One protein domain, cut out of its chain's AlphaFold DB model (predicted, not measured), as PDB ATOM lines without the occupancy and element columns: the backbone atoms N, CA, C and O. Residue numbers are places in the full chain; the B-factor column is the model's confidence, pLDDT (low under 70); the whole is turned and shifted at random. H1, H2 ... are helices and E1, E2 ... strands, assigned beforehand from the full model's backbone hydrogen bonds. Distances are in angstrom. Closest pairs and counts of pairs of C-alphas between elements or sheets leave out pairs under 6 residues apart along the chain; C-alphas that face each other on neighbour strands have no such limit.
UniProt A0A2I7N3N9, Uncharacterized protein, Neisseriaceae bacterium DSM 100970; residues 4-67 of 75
ATOM      1  N   THR A   4     208.727 169.444 238.600       92.88
ATOM      2  CA  THR A   4     209.624 170.606 238.554       92.88
ATOM      3  C   THR A   4     208.837 171.885 238.804       92.88
ATOM      4  O   THR A   4     207.760 172.073 238.245       92.88
ATOM      5  N   ALA A   5     209.366 172.758 239.655       92.31
ATOM      6  CA  ALA A   5     208.880 174.110 239.881       92.31
ATOM      7  C   ALA A   5     209.932 175.105 239.382       92.31
ATOM      8  O   ALA A   5     211.073 175.095 239.844       92.31
ATOM      9  N   HIS A   6     209.553 175.955 238.436       93.00
ATOM     10  CA  HIS A   6     210.370 177.069 237.972       93.00
ATOM     11  C   HIS A   6     209.998 178.327 238.745       93.00
ATOM     12  O   HIS A   6     208.821 178.658 238.855       93.00
ATOM     13  N   VAL A   7     210.994 179.027 239.278       91.06
ATOM     14  CA  VAL A   7     210.811 180.243 240.070       91.06
ATOM     15  C   VAL A   7     211.557 181.371 239.390       91.06
ATOM     16  O   VAL A   7     212.777 181.328 239.301       91.06
ATOM     17  N   ILE A   8     210.842 182.379 238.913       89.12
ATOM     18  CA  ILE A   8     211.438 183.586 238.344       89.12
ATOM     19  C   ILE A   8     211.491 184.640 239.446       89.12
ATOM     20  O   ILE A   8     210.451 184.981 240.009       89.12
ATOM     21  N   ARG A   9     212.680 185.157 239.747       87.00
ATOM     22  CA  ARG A   9     212.917 186.164 240.790       87.00
ATOM     23  C   ARG A   9     213.580 187.405 240.222       87.00
ATOM     24  O   ARG A   9     214.342 187.317 239.269       87.00
ATOM     25  N   HIS A  10     213.284 188.570 240.788       81.94
ATOM     26  CA  HIS A  10     213.832 189.839 240.289       81.94
ATOM     27  C   HIS A  10     215.159 190.212 240.946       81.94
ATOM     28  O   HIS A  10     215.924 191.003 240.399       81.94
ATOM     29  N   ILE A  11     215.421 189.661 242.127       78.69
ATOM     30  CA  ILE A  11     216.644 189.871 242.890       78.69
ATOM     31  C   ILE A  11     217.145 188.488 243.305       78.69
ATOM     32  O   ILE A  11     216.377 187.678 243.812       78.69
ATOM     33  N   THR A  12     218.442 188.227 243.150       70.56
ATOM     34  CA  THR A  12     219.077 186.921 243.425       70.56
ATOM     35  C   THR A  12     218.902 186.429 244.874       70.56
ATOM     36  O   THR A  12     219.141 185.260 245.168       70.56
ATOM     37  N   TYR A  13     218.482 187.307 245.788       72.56
ATOM     38  CA  TYR A  13     218.242 187.008 247.203       72.56
ATOM     39  C   TYR A  13     216.763 186.799 247.549       72.56
ATOM     40  O   TYR A  13     216.449 186.516 248.701       72.56
ATOM     41  N   GLU A  14     215.852 186.961 246.590       76.19
ATOM     42  CA  GLU A  14     214.458 186.559 246.762       76.19
ATOM     43  C   GLU A  14     214.356 185.029 246.645       76.19
ATOM     44  O   GLU A  14     214.817 184.432 245.666       76.19
ATOM     45  N   ASP A  15     213.773 184.397 247.663       82.50
ATOM     46  CA  ASP A  15     213.518 182.958 247.727       82.50
ATOM     47  C   ASP A  15     212.033 182.658 247.985       82.50
ATOM     48  O   ASP A  15     211.226 183.532 248.310       82.50
ATOM     49  N   LEU A  16     211.640 181.396 247.831       85.81
ATOM     50  CA  LEU A  16     210.258 180.960 248.048       85.81
ATOM     51  C   LEU A  16     209.797 181.023 249.520       85.81
ATOM     52  O   LEU A  16     208.628 180.738 249.808       85.81
ATOM     53  N   GLY A  17     210.678 181.363 250.461       86.62
ATOM     54  CA  GLY A  17     210.407 181.402 251.890       86.62
ATOM     55  C   GLY A  17     209.749 180.114 252.383       86.62
ATOM     56  O   GLY A  17     210.189 179.003 252.091       86.62
ATOM     57  N   THR A  18     208.627 180.252 253.092       86.62
ATOM     58  CA  THR A  18     207.863 179.120 253.647       86.62
ATOM     59  C   THR A  18     207.336 178.141 252.587       86.62
ATOM     60  O   THR A  18     207.007 177.007 252.926       86.62
ATOM     61  N   PHE A  19     207.251 178.529 251.310       86.19
ATOM     62  CA  PHE A  19     206.785 177.629 250.248       86.19
ATOM     63  C   PHE A  19     207.854 176.637 249.787       86.19
ATOM     64  O   PHE A  19     207.491 175.565 249.307       86.19
ATOM     65  N   GLU A  20     209.142 176.952 249.947       89.00
ATOM     66  CA  GLU A  20     210.238 176.053 249.572       89.00
ATOM     67  C   GLU A  20     210.130 174.677 250.250       89.00
ATOM     68  O   GLU A  20     210.015 173.682 249.529       89.00
ATOM     69  N   PRO A  21     210.071 174.572 251.596       91.31
ATOM     70  CA  PRO A  21     209.976 173.271 252.254       91.31
ATOM     71  C   PRO A  21     208.696 172.520 251.875       91.31
ATOM     72  O   PRO A  21     208.729 171.310 251.692       91.31
ATOM     73  N   VAL A  22     207.579 173.229 251.677       91.12
ATOM     74  CA  VAL A  22     206.312 172.609 251.266       91.12
ATOM     75  C   VAL A  22     206.443 171.986 249.875       91.12
ATOM     76  O   VAL A  22     206.075 170.834 249.675       91.12
ATOM     77  N   LEU A  23     206.991 172.715 248.901       90.25
ATOM     78  CA  LEU A  23     207.175 172.203 247.542       90.25
ATOM     79  C   LEU A  23     208.142 171.014 247.506       90.25
ATOM     80  O   LEU A  23     207.875 170.035 246.804       90.25
ATOM     81  N   LEU A  24     209.219 171.064 248.291       92.31
ATOM     82  CA  LEU A  24     210.154 169.948 248.433       92.31
ATOM     83  C   LEU A  24     209.468 168.702 249.016       92.31
ATOM     84  O   LEU A  24     209.618 167.618 248.449       92.31
ATOM     85  N   ASP A  25     208.650 168.852 250.062       94.25
ATOM     86  CA  ASP A  25     207.868 167.758 250.661       94.25
ATOM     87  C   ASP A  25     206.865 167.142 249.671       94.25
ATOM     88  O   ASP A  25     206.644 165.929 249.662       94.25
ATOM     89  N   TYR A  26     206.299 167.952 248.770       91.19
ATOM     90  CA  TYR A  26     205.448 167.477 247.671       91.19
ATOM     91  C   TYR A  26     206.228 166.847 246.499       91.19
ATOM     92  O   TYR A  26     205.621 166.434 245.504       91.19
ATOM     93  N   GLY A  27     207.556 166.737 246.598       93.25
ATOM     94  CA  GLY A  27     208.410 166.086 245.603       93.25
ATOM     95  C   GLY A  27     208.736 166.952 244.386       93.25
ATOM     96  O   GLY A  27     209.046 166.407 243.317       93.25
ATOM     97  N   TYR A  28     208.655 168.280 244.522       93.88
ATOM     98  CA  TYR A  28     209.115 169.210 243.496       93.88
ATOM     99  C   TYR A  28     210.634 169.400 243.564       93.88
ATOM    100  O   TYR A  28     211.215 169.585 244.628       93.88
ATOM    101  N   LYS A  29     211.281 169.430 242.401       94.00
ATOM    102  CA  LYS A  29     212.591 170.048 242.204       94.00
ATOM    103  C   LYS A  29     212.390 171.515 241.869       94.00
ATOM    104  O   LYS A  29     211.663 171.830 240.933       94.00
ATOM    105  N   ILE A  30     213.051 172.392 242.608       92.38
ATOM    106  CA  ILE A  30     212.938 173.838 242.428       92.38
ATOM    107  C   ILE A  30     214.121 174.323 241.587       92.38
ATOM    108  O   ILE A  30     215.268 173.977 241.871       92.38
ATOM    109  N   LYS A  31     213.843 175.114 240.548       92.00
ATOM    110  CA  LYS A  31     214.847 175.785 239.716       92.00
ATOM    111  C   LYS A  31     214.554 177.282 239.686       92.00
ATOM    112  O   LYS A  31     213.474 177.688 239.264       92.00
ATOM    113  N   TYR A  32     215.523 178.074 240.125       90.88
ATOM    114  CA  TYR A  32     215.447 179.530 240.114       90.88
ATOM    115  C   TYR A  32     215.944 180.102 238.778       90.88
ATOM    116  O   TYR A  32     216.852 179.537 238.168       90.88
ATOM    117  N   PHE A  33     215.339 181.212 238.359       89.38
ATOM    118  CA  PHE A  33     215.688 182.021 237.195       89.38
ATOM    119  C   PHE A  33     215.702 183.496 237.607       89.38
ATOM    120  O   PHE A  33     214.702 184.015 238.105       89.38
ATOM    121  N   ASP A  34     216.819 184.176 237.395       87.94
ATOM    122  CA  ASP A  34     217.001 185.594 237.681       87.94
ATOM    123  C   ASP A  34     216.507 186.441 236.499       87.94
ATOM    124  O   ASP A  34     217.045 186.403 235.388       87.94
ATOM    125  N   ALA A  35     215.458 187.229 236.737       82.12
ATOM    126  CA  ALA A  35     214.839 188.077 235.732       82.12
ATOM    127  C   ALA A  35     215.813 189.164 235.263       82.12
ATOM    128  O   ALA A  35     216.251 190.010 236.038       82.12
ATOM    129  N   GLY A  36     216.130 189.140 233.967       79.62
ATOM    130  CA  GLY A  36     217.112 190.034 233.350       79.62
ATOM    131  C   GLY A  36     218.530 189.462 233.269       79.62
ATOM    132  O   GLY A  36     219.395 190.127 232.701       79.62
ATOM    133  N   TYR A  37     218.765 188.251 233.786       84.06
ATOM    134  CA  TYR A  37     220.038 187.539 233.646       84.06
ATOM    135  C   TYR A  37     219.880 186.212 232.898       84.06
ATOM    136  O   TYR A  37     220.645 185.934 231.976       84.06
ATOM    137  N   ASP A  38     218.874 185.414 233.263       85.12
ATOM    138  CA  ASP A  38     218.656 184.100 232.665       85.12
ATOM    139  C   ASP A  38     217.823 184.154 231.376       85.12
ATOM    140  O   ASP A  38     216.900 184.957 231.226       85.12
ATOM    141  N   ASP A  39     218.134 183.241 230.451       81.94
ATOM    142  CA  ASP A  39     217.375 183.044 229.215       81.94
ATOM    143  C   ASP A  39     216.105 182.219 229.475       81.94
ATOM    144  O   ASP A  39     216.153 181.038 229.844       81.94
ATOM    145  N   PHE A  40     214.951 182.841 229.237       80.25
ATOM    146  CA  PHE A  40     213.644 182.227 229.438       80.25
ATOM    147  C   PHE A  40     213.243 181.217 228.357       80.25
ATOM    148  O   PHE A  40     212.283 180.479 228.578       80.25
ATOM    149  N   LEU A  41     213.980 181.089 227.245       79.19
ATOM    150  CA  LEU A  41     213.773 179.996 226.278       79.19
ATOM    151  C   LEU A  41     213.928 178.611 226.934       79.19
ATOM    152  O   LEU A  41     213.274 177.641 226.549       79.19
ATOM    153  N   GLN A  42     214.700 178.525 228.021       77.19
ATOM    154  CA  GLN A  42     214.824 177.302 228.814       77.19
ATOM    155  C   GLN A  42     213.510 176.859 229.478       77.19
ATOM    156  O   GLN A  42     213.377 175.685 229.834       77.19
ATOM    157  N   LEU A  43     212.549 177.772 229.671       79.75
ATOM    158  CA  LEU A  43     211.227 177.453 230.219       79.75
ATOM    159  C   LEU A  43     210.367 176.689 229.206       79.75
ATOM    160  O   LEU A  43     209.556 175.861 229.616       79.75
ATOM    161  N   SER A  44     210.542 176.948 227.904       75.62
ATOM    162  CA  SER A  44     209.852 176.214 226.837       75.62
ATOM    163  C   SER A  44     210.486 174.857 226.544       75.62
ATOM    164  O   SER A  44     209.758 173.900 226.296       75.62
ATOM    165  N   ASP A  45     211.816 174.751 226.618       81.00
ATOM    166  CA  ASP A  45     212.529 173.498 226.327       81.00
ATOM    167  C   ASP A  45     212.333 172.440 227.418       81.00
ATOM    168  O   ASP A  45     212.329 171.240 227.147       81.00
ATOM    169  N   ASN A  46     212.167 172.883 228.666       81.31
ATOM    170  CA  ASN A  46     211.910 172.018 229.812       81.31
ATOM    171  C   ASN A  46     210.727 172.575 230.611       81.31
ATOM    172  O   ASN A  46     210.942 173.261 231.610       81.31
ATOM    173  N   PRO A  47     209.479 172.320 230.187       81.06
ATOM    174  CA  PRO A  47     208.316 172.867 230.865       81.06
ATOM    175  C   PRO A  47     208.217 172.326 232.296       81.06
ATOM    176  O   PRO A  47     208.304 171.121 232.535       81.06
ATOM    177  N   ALA A  48     208.031 173.234 233.251       87.62
ATOM    178  CA  ALA A  48     207.789 172.891 234.646       87.62
ATOM    179  C   ALA A  48     206.314 172.563 234.906       87.62
ATOM    180  O   ALA A  48     205.419 173.073 234.236       87.62
ATOM    181  N   ASP A  49     206.062 171.771 235.947       89.31
ATOM    182  CA  ASP A  49     204.717 171.502 236.466       89.31
ATOM    183  C   ASP A  49     204.131 172.710 237.221       89.31
ATOM    184  O   ASP A  49     202.925 172.781 237.460       89.31
ATOM    185  N   LEU A  50     204.992 173.638 237.653       86.75
ATOM    186  CA  LEU A  50     204.629 174.852 238.376       86.75
ATOM    187  C   LEU A  50     205.554 176.004 237.970       86.75
ATOM    188  O   LEU A  50     206.773 175.851 238.008       86.75
ATOM    189  N   LEU A  51     204.982 177.165 237.642       87.88
ATOM    190  CA  LEU A  51     205.724 178.408 237.439       87.88
ATOM    191  C   LEU A  51     205.352 179.405 238.540       87.88
ATOM    192  O   LEU A  51     204.185 179.757 238.712       87.88
ATOM    193  N   VAL A  52     206.353 179.875 239.273       85.62
ATOM    194  CA  VAL A  52     206.214 180.893 240.312       85.62
ATOM    195  C   VAL A  52     206.921 182.152 239.836       85.62
ATOM    196  O   VAL A  52     208.125 182.149 239.610       85.62
ATOM    197  N   LEU A  53     206.170 183.238 239.687       85.44
ATOM    198  CA  LEU A  53     206.712 184.569 239.428       85.44
ATOM    199  C   LEU A  53     206.781 185.307 240.766       85.44
ATOM    200  O   LEU A  53     205.744 185.606 241.366       85.44
ATOM    201  N   MET A  54     207.990 185.562 241.262       81.44
ATOM    202  CA  MET A  54     208.184 186.354 242.473       81.44
ATOM    203  C   MET A  54     207.914 187.826 242.172       81.44
ATOM    204  O   MET A  54     208.270 188.336 241.114       81.44
ATOM    205  N   GLY A  55     207.241 188.513 243.093       66.56
ATOM    206  CA  GLY A  55     206.966 189.936 242.945       66.56
ATOM    207  C   GLY A  55     208.207 190.743 243.297       66.56
ATOM    208  O   GLY A  55     208.529 190.839 244.474       66.56
ATOM    209  N   GLY A  56     208.866 191.336 242.300       57.75
ATOM    210  CA  GLY A  56     210.011 192.213 242.534       57.75
ATOM    211  C   GLY A  56     209.632 193.473 243.316       57.75
ATOM    212  O   GLY A  56     208.507 193.976 243.223       57.75
ATOM    213  N   LEU A  57     210.587 194.006 244.079       52.75
ATOM    214  CA  LEU A  57     210.444 195.241 244.853       52.75
ATOM    215  C   LEU A  57     210.187 196.472 243.964       52.75
ATOM    216  O   LEU A  57     211.096 197.249 243.699       52.75
ATOM    217  N   LEU A  58     208.925 196.689 243.586       51.59
ATOM    218  CA  LEU A  58     208.327 197.995 243.298       51.59
ATOM    219  C   LEU A  58     206.859 197.994 243.787       51.59
ATOM    220  O   LEU A  58     205.914 197.768 243.043       51.59
ATOM    221  N   VAL A  59     206.684 198.251 245.088       40.06
ATOM    222  CA  VAL A  59     205.492 198.865 245.721       40.06
ATOM    223  C   VAL A  59     204.139 198.121 245.672       40.06
ATOM    224  O   VAL A  59     203.185 198.621 246.255       40.06
ATOM    225  N   PHE A  60     203.995 196.906 245.132       34.91
ATOM    226  CA  PHE A  60     202.718 196.177 245.288       34.91
ATOM    227  C   PHE A  60     202.882 194.650 245.260       34.91
ATOM    228  O   PHE A  60     202.807 194.005 244.218       34.91
ATOM    229  N   MET A  61     203.101 194.044 246.431       38.31
ATOM    230  CA  MET A  61     203.185 192.588 246.572       38.31
ATOM    231  C   MET A  61     201.797 191.943 246.446       38.31
ATOM    232  O   MET A  61     200.984 191.978 247.371       38.31
ATOM    233  N   LYS A  62     201.550 191.281 245.314       37.81
ATOM    234  CA  LYS A  62     200.613 190.158 245.207       37.81
ATOM    235  C   LYS A  62     201.358 189.020 244.511       37.81
ATOM    236  O   LYS A  62     201.624 189.102 243.318       37.81
ATOM    237  N   MET A  63     201.711 187.976 245.262       43.44
ATOM    238  CA  MET A  63     202.234 186.738 244.687       43.44
ATOM    239  C   MET A  63     201.134 186.106 243.831       43.44
ATOM    240  O   MET A  63     200.055 185.794 244.340       43.44
ATOM    241  N   LEU A  64     201.386 185.974 242.530       43.19
ATOM    242  CA  LEU A  64     200.446 185.395 241.579       43.19
ATOM    243  C   LEU A  64     200.982 184.018 241.180       43.19
ATOM    244  O   LEU A  64     201.902 183.895 240.376       43.19
ATOM    245  N   ILE A  65     200.444 182.976 241.813       48.06
ATOM    246  CA  ILE A  65     200.748 181.587 241.464       48.06
ATOM    247  C   ILE A  65     199.919 181.247 240.228       48.06
ATOM    248  O   ILE A  65     198.697 181.123 240.310       48.06
ATOM    249  N   PHE A  66     200.582 181.108 239.083       47.06
ATOM    250  CA  PHE A  66     199.952 180.598 237.873       47.06
ATOM    251  C   PHE A  66     200.194 179.095 237.779       47.06
ATOM    252  O   PHE A  66     201.308 178.630 237.546       47.06
ATOM    253  N   LEU A  67     199.125 178.321 237.948       44.53
ATOM    254  CA  LEU A  67     199.143 176.886 237.696       44.53
ATOM    255  C   LEU A  67     198.864 176.674 236.203       44.53
ATOM    256  O   LEU A  67     197.715 176.575 235.775       44.53
TER     257      LEU A  67
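AT A GLANCE: This is residues 4 to 67 of the 75 residues of an uncharacterized protein of Neisseriaceae bacterium DSM 100970 (UniProt A0A2I7N3N9). Three parallel strands, E2, E1 and E3, lie side by side as a small wall, with the short helix H1 over one face along E2 and the short helix H2 off the other face, farther out. A fourth short strand, E4, comes in beside E3 after a loop and meets it only at a point. The printed part has 64 residues with two named helices and four named strands, in the order E1, H1, E2, H2, E3, E4; the sheet runs E2, E1, E3, E4 and is mixed, and the class is mixed, helices and strands. It is compact, with a radius of gyration of the C-alphas of 11.6 A, and spans 32 by 28 by 20 A.

HOW THE PARTS SIT: Start at E1, residues 4 to 9, an inner strand of the sheet. On one side of it look for E2, residues 28 to 34, an edge strand, parallel at 25 degrees, with N 7 and O 31 at 2.8 A, within hydrogen-bond range. On the other side of E1 is E3, residues 50 to 53, parallel at 6 degrees, with N 8 and O 52 at 2.8 A, also within range. Beyond E3, the edge strand E4, residues 64 to 66, meets it only at a point, where C-alphas 52 and 65 face each other at 5.6 A; E4 is apart from E1 and E2. H1, residues 19 to 25, is on the sheet, over E2, at a height over the sheet of 8.7 A on a local plane fitted to only just enough C-alphas, 6. It runs along the strands, at 12 degrees to E2 on the local plane; the closest C-alphas of the two, those of Leu 24 and Ile 30, are 7.7 A apart. E1, H1 and E2 form a strand-helix-strand unit, two parallel neighbour strands with a helix between, and its crossover is right-handed. H2, residues 41 to 45, is only just not on the sheet, with 4 pairs of C-alphas within 10 A; its closest C-alpha pair with E1 is Leu 43 and His 6, 7.8 A. H1 and H2 are apart. In H1 and H2 every O i to N i+4 pair is within hydrogen-bond range.

IN THESE COORDINATES: Find C-alpha 4 at (209.624, 170.606, 238.554); from there E1 runs 16.1 A to C-alpha 9. H1 covers 9.9 A from C-alpha 19 at (206.785, 177.629, 250.248), and E2 then runs 19.1 A. H2 has five residues, E3 covers 10.0 A, and E4 ends at C-alpha 66, (199.952, 180.598, 237.873).

THE WHOLE: The two C-alphas farthest apart, those of Gly 27 and Val 59, are 32.9 A apart. The printed part has no cut and no long link. Read the B-factor column at residues 55 to 67: there the model's pLDDT is under 70, against a mean of 77.9 for the printed part.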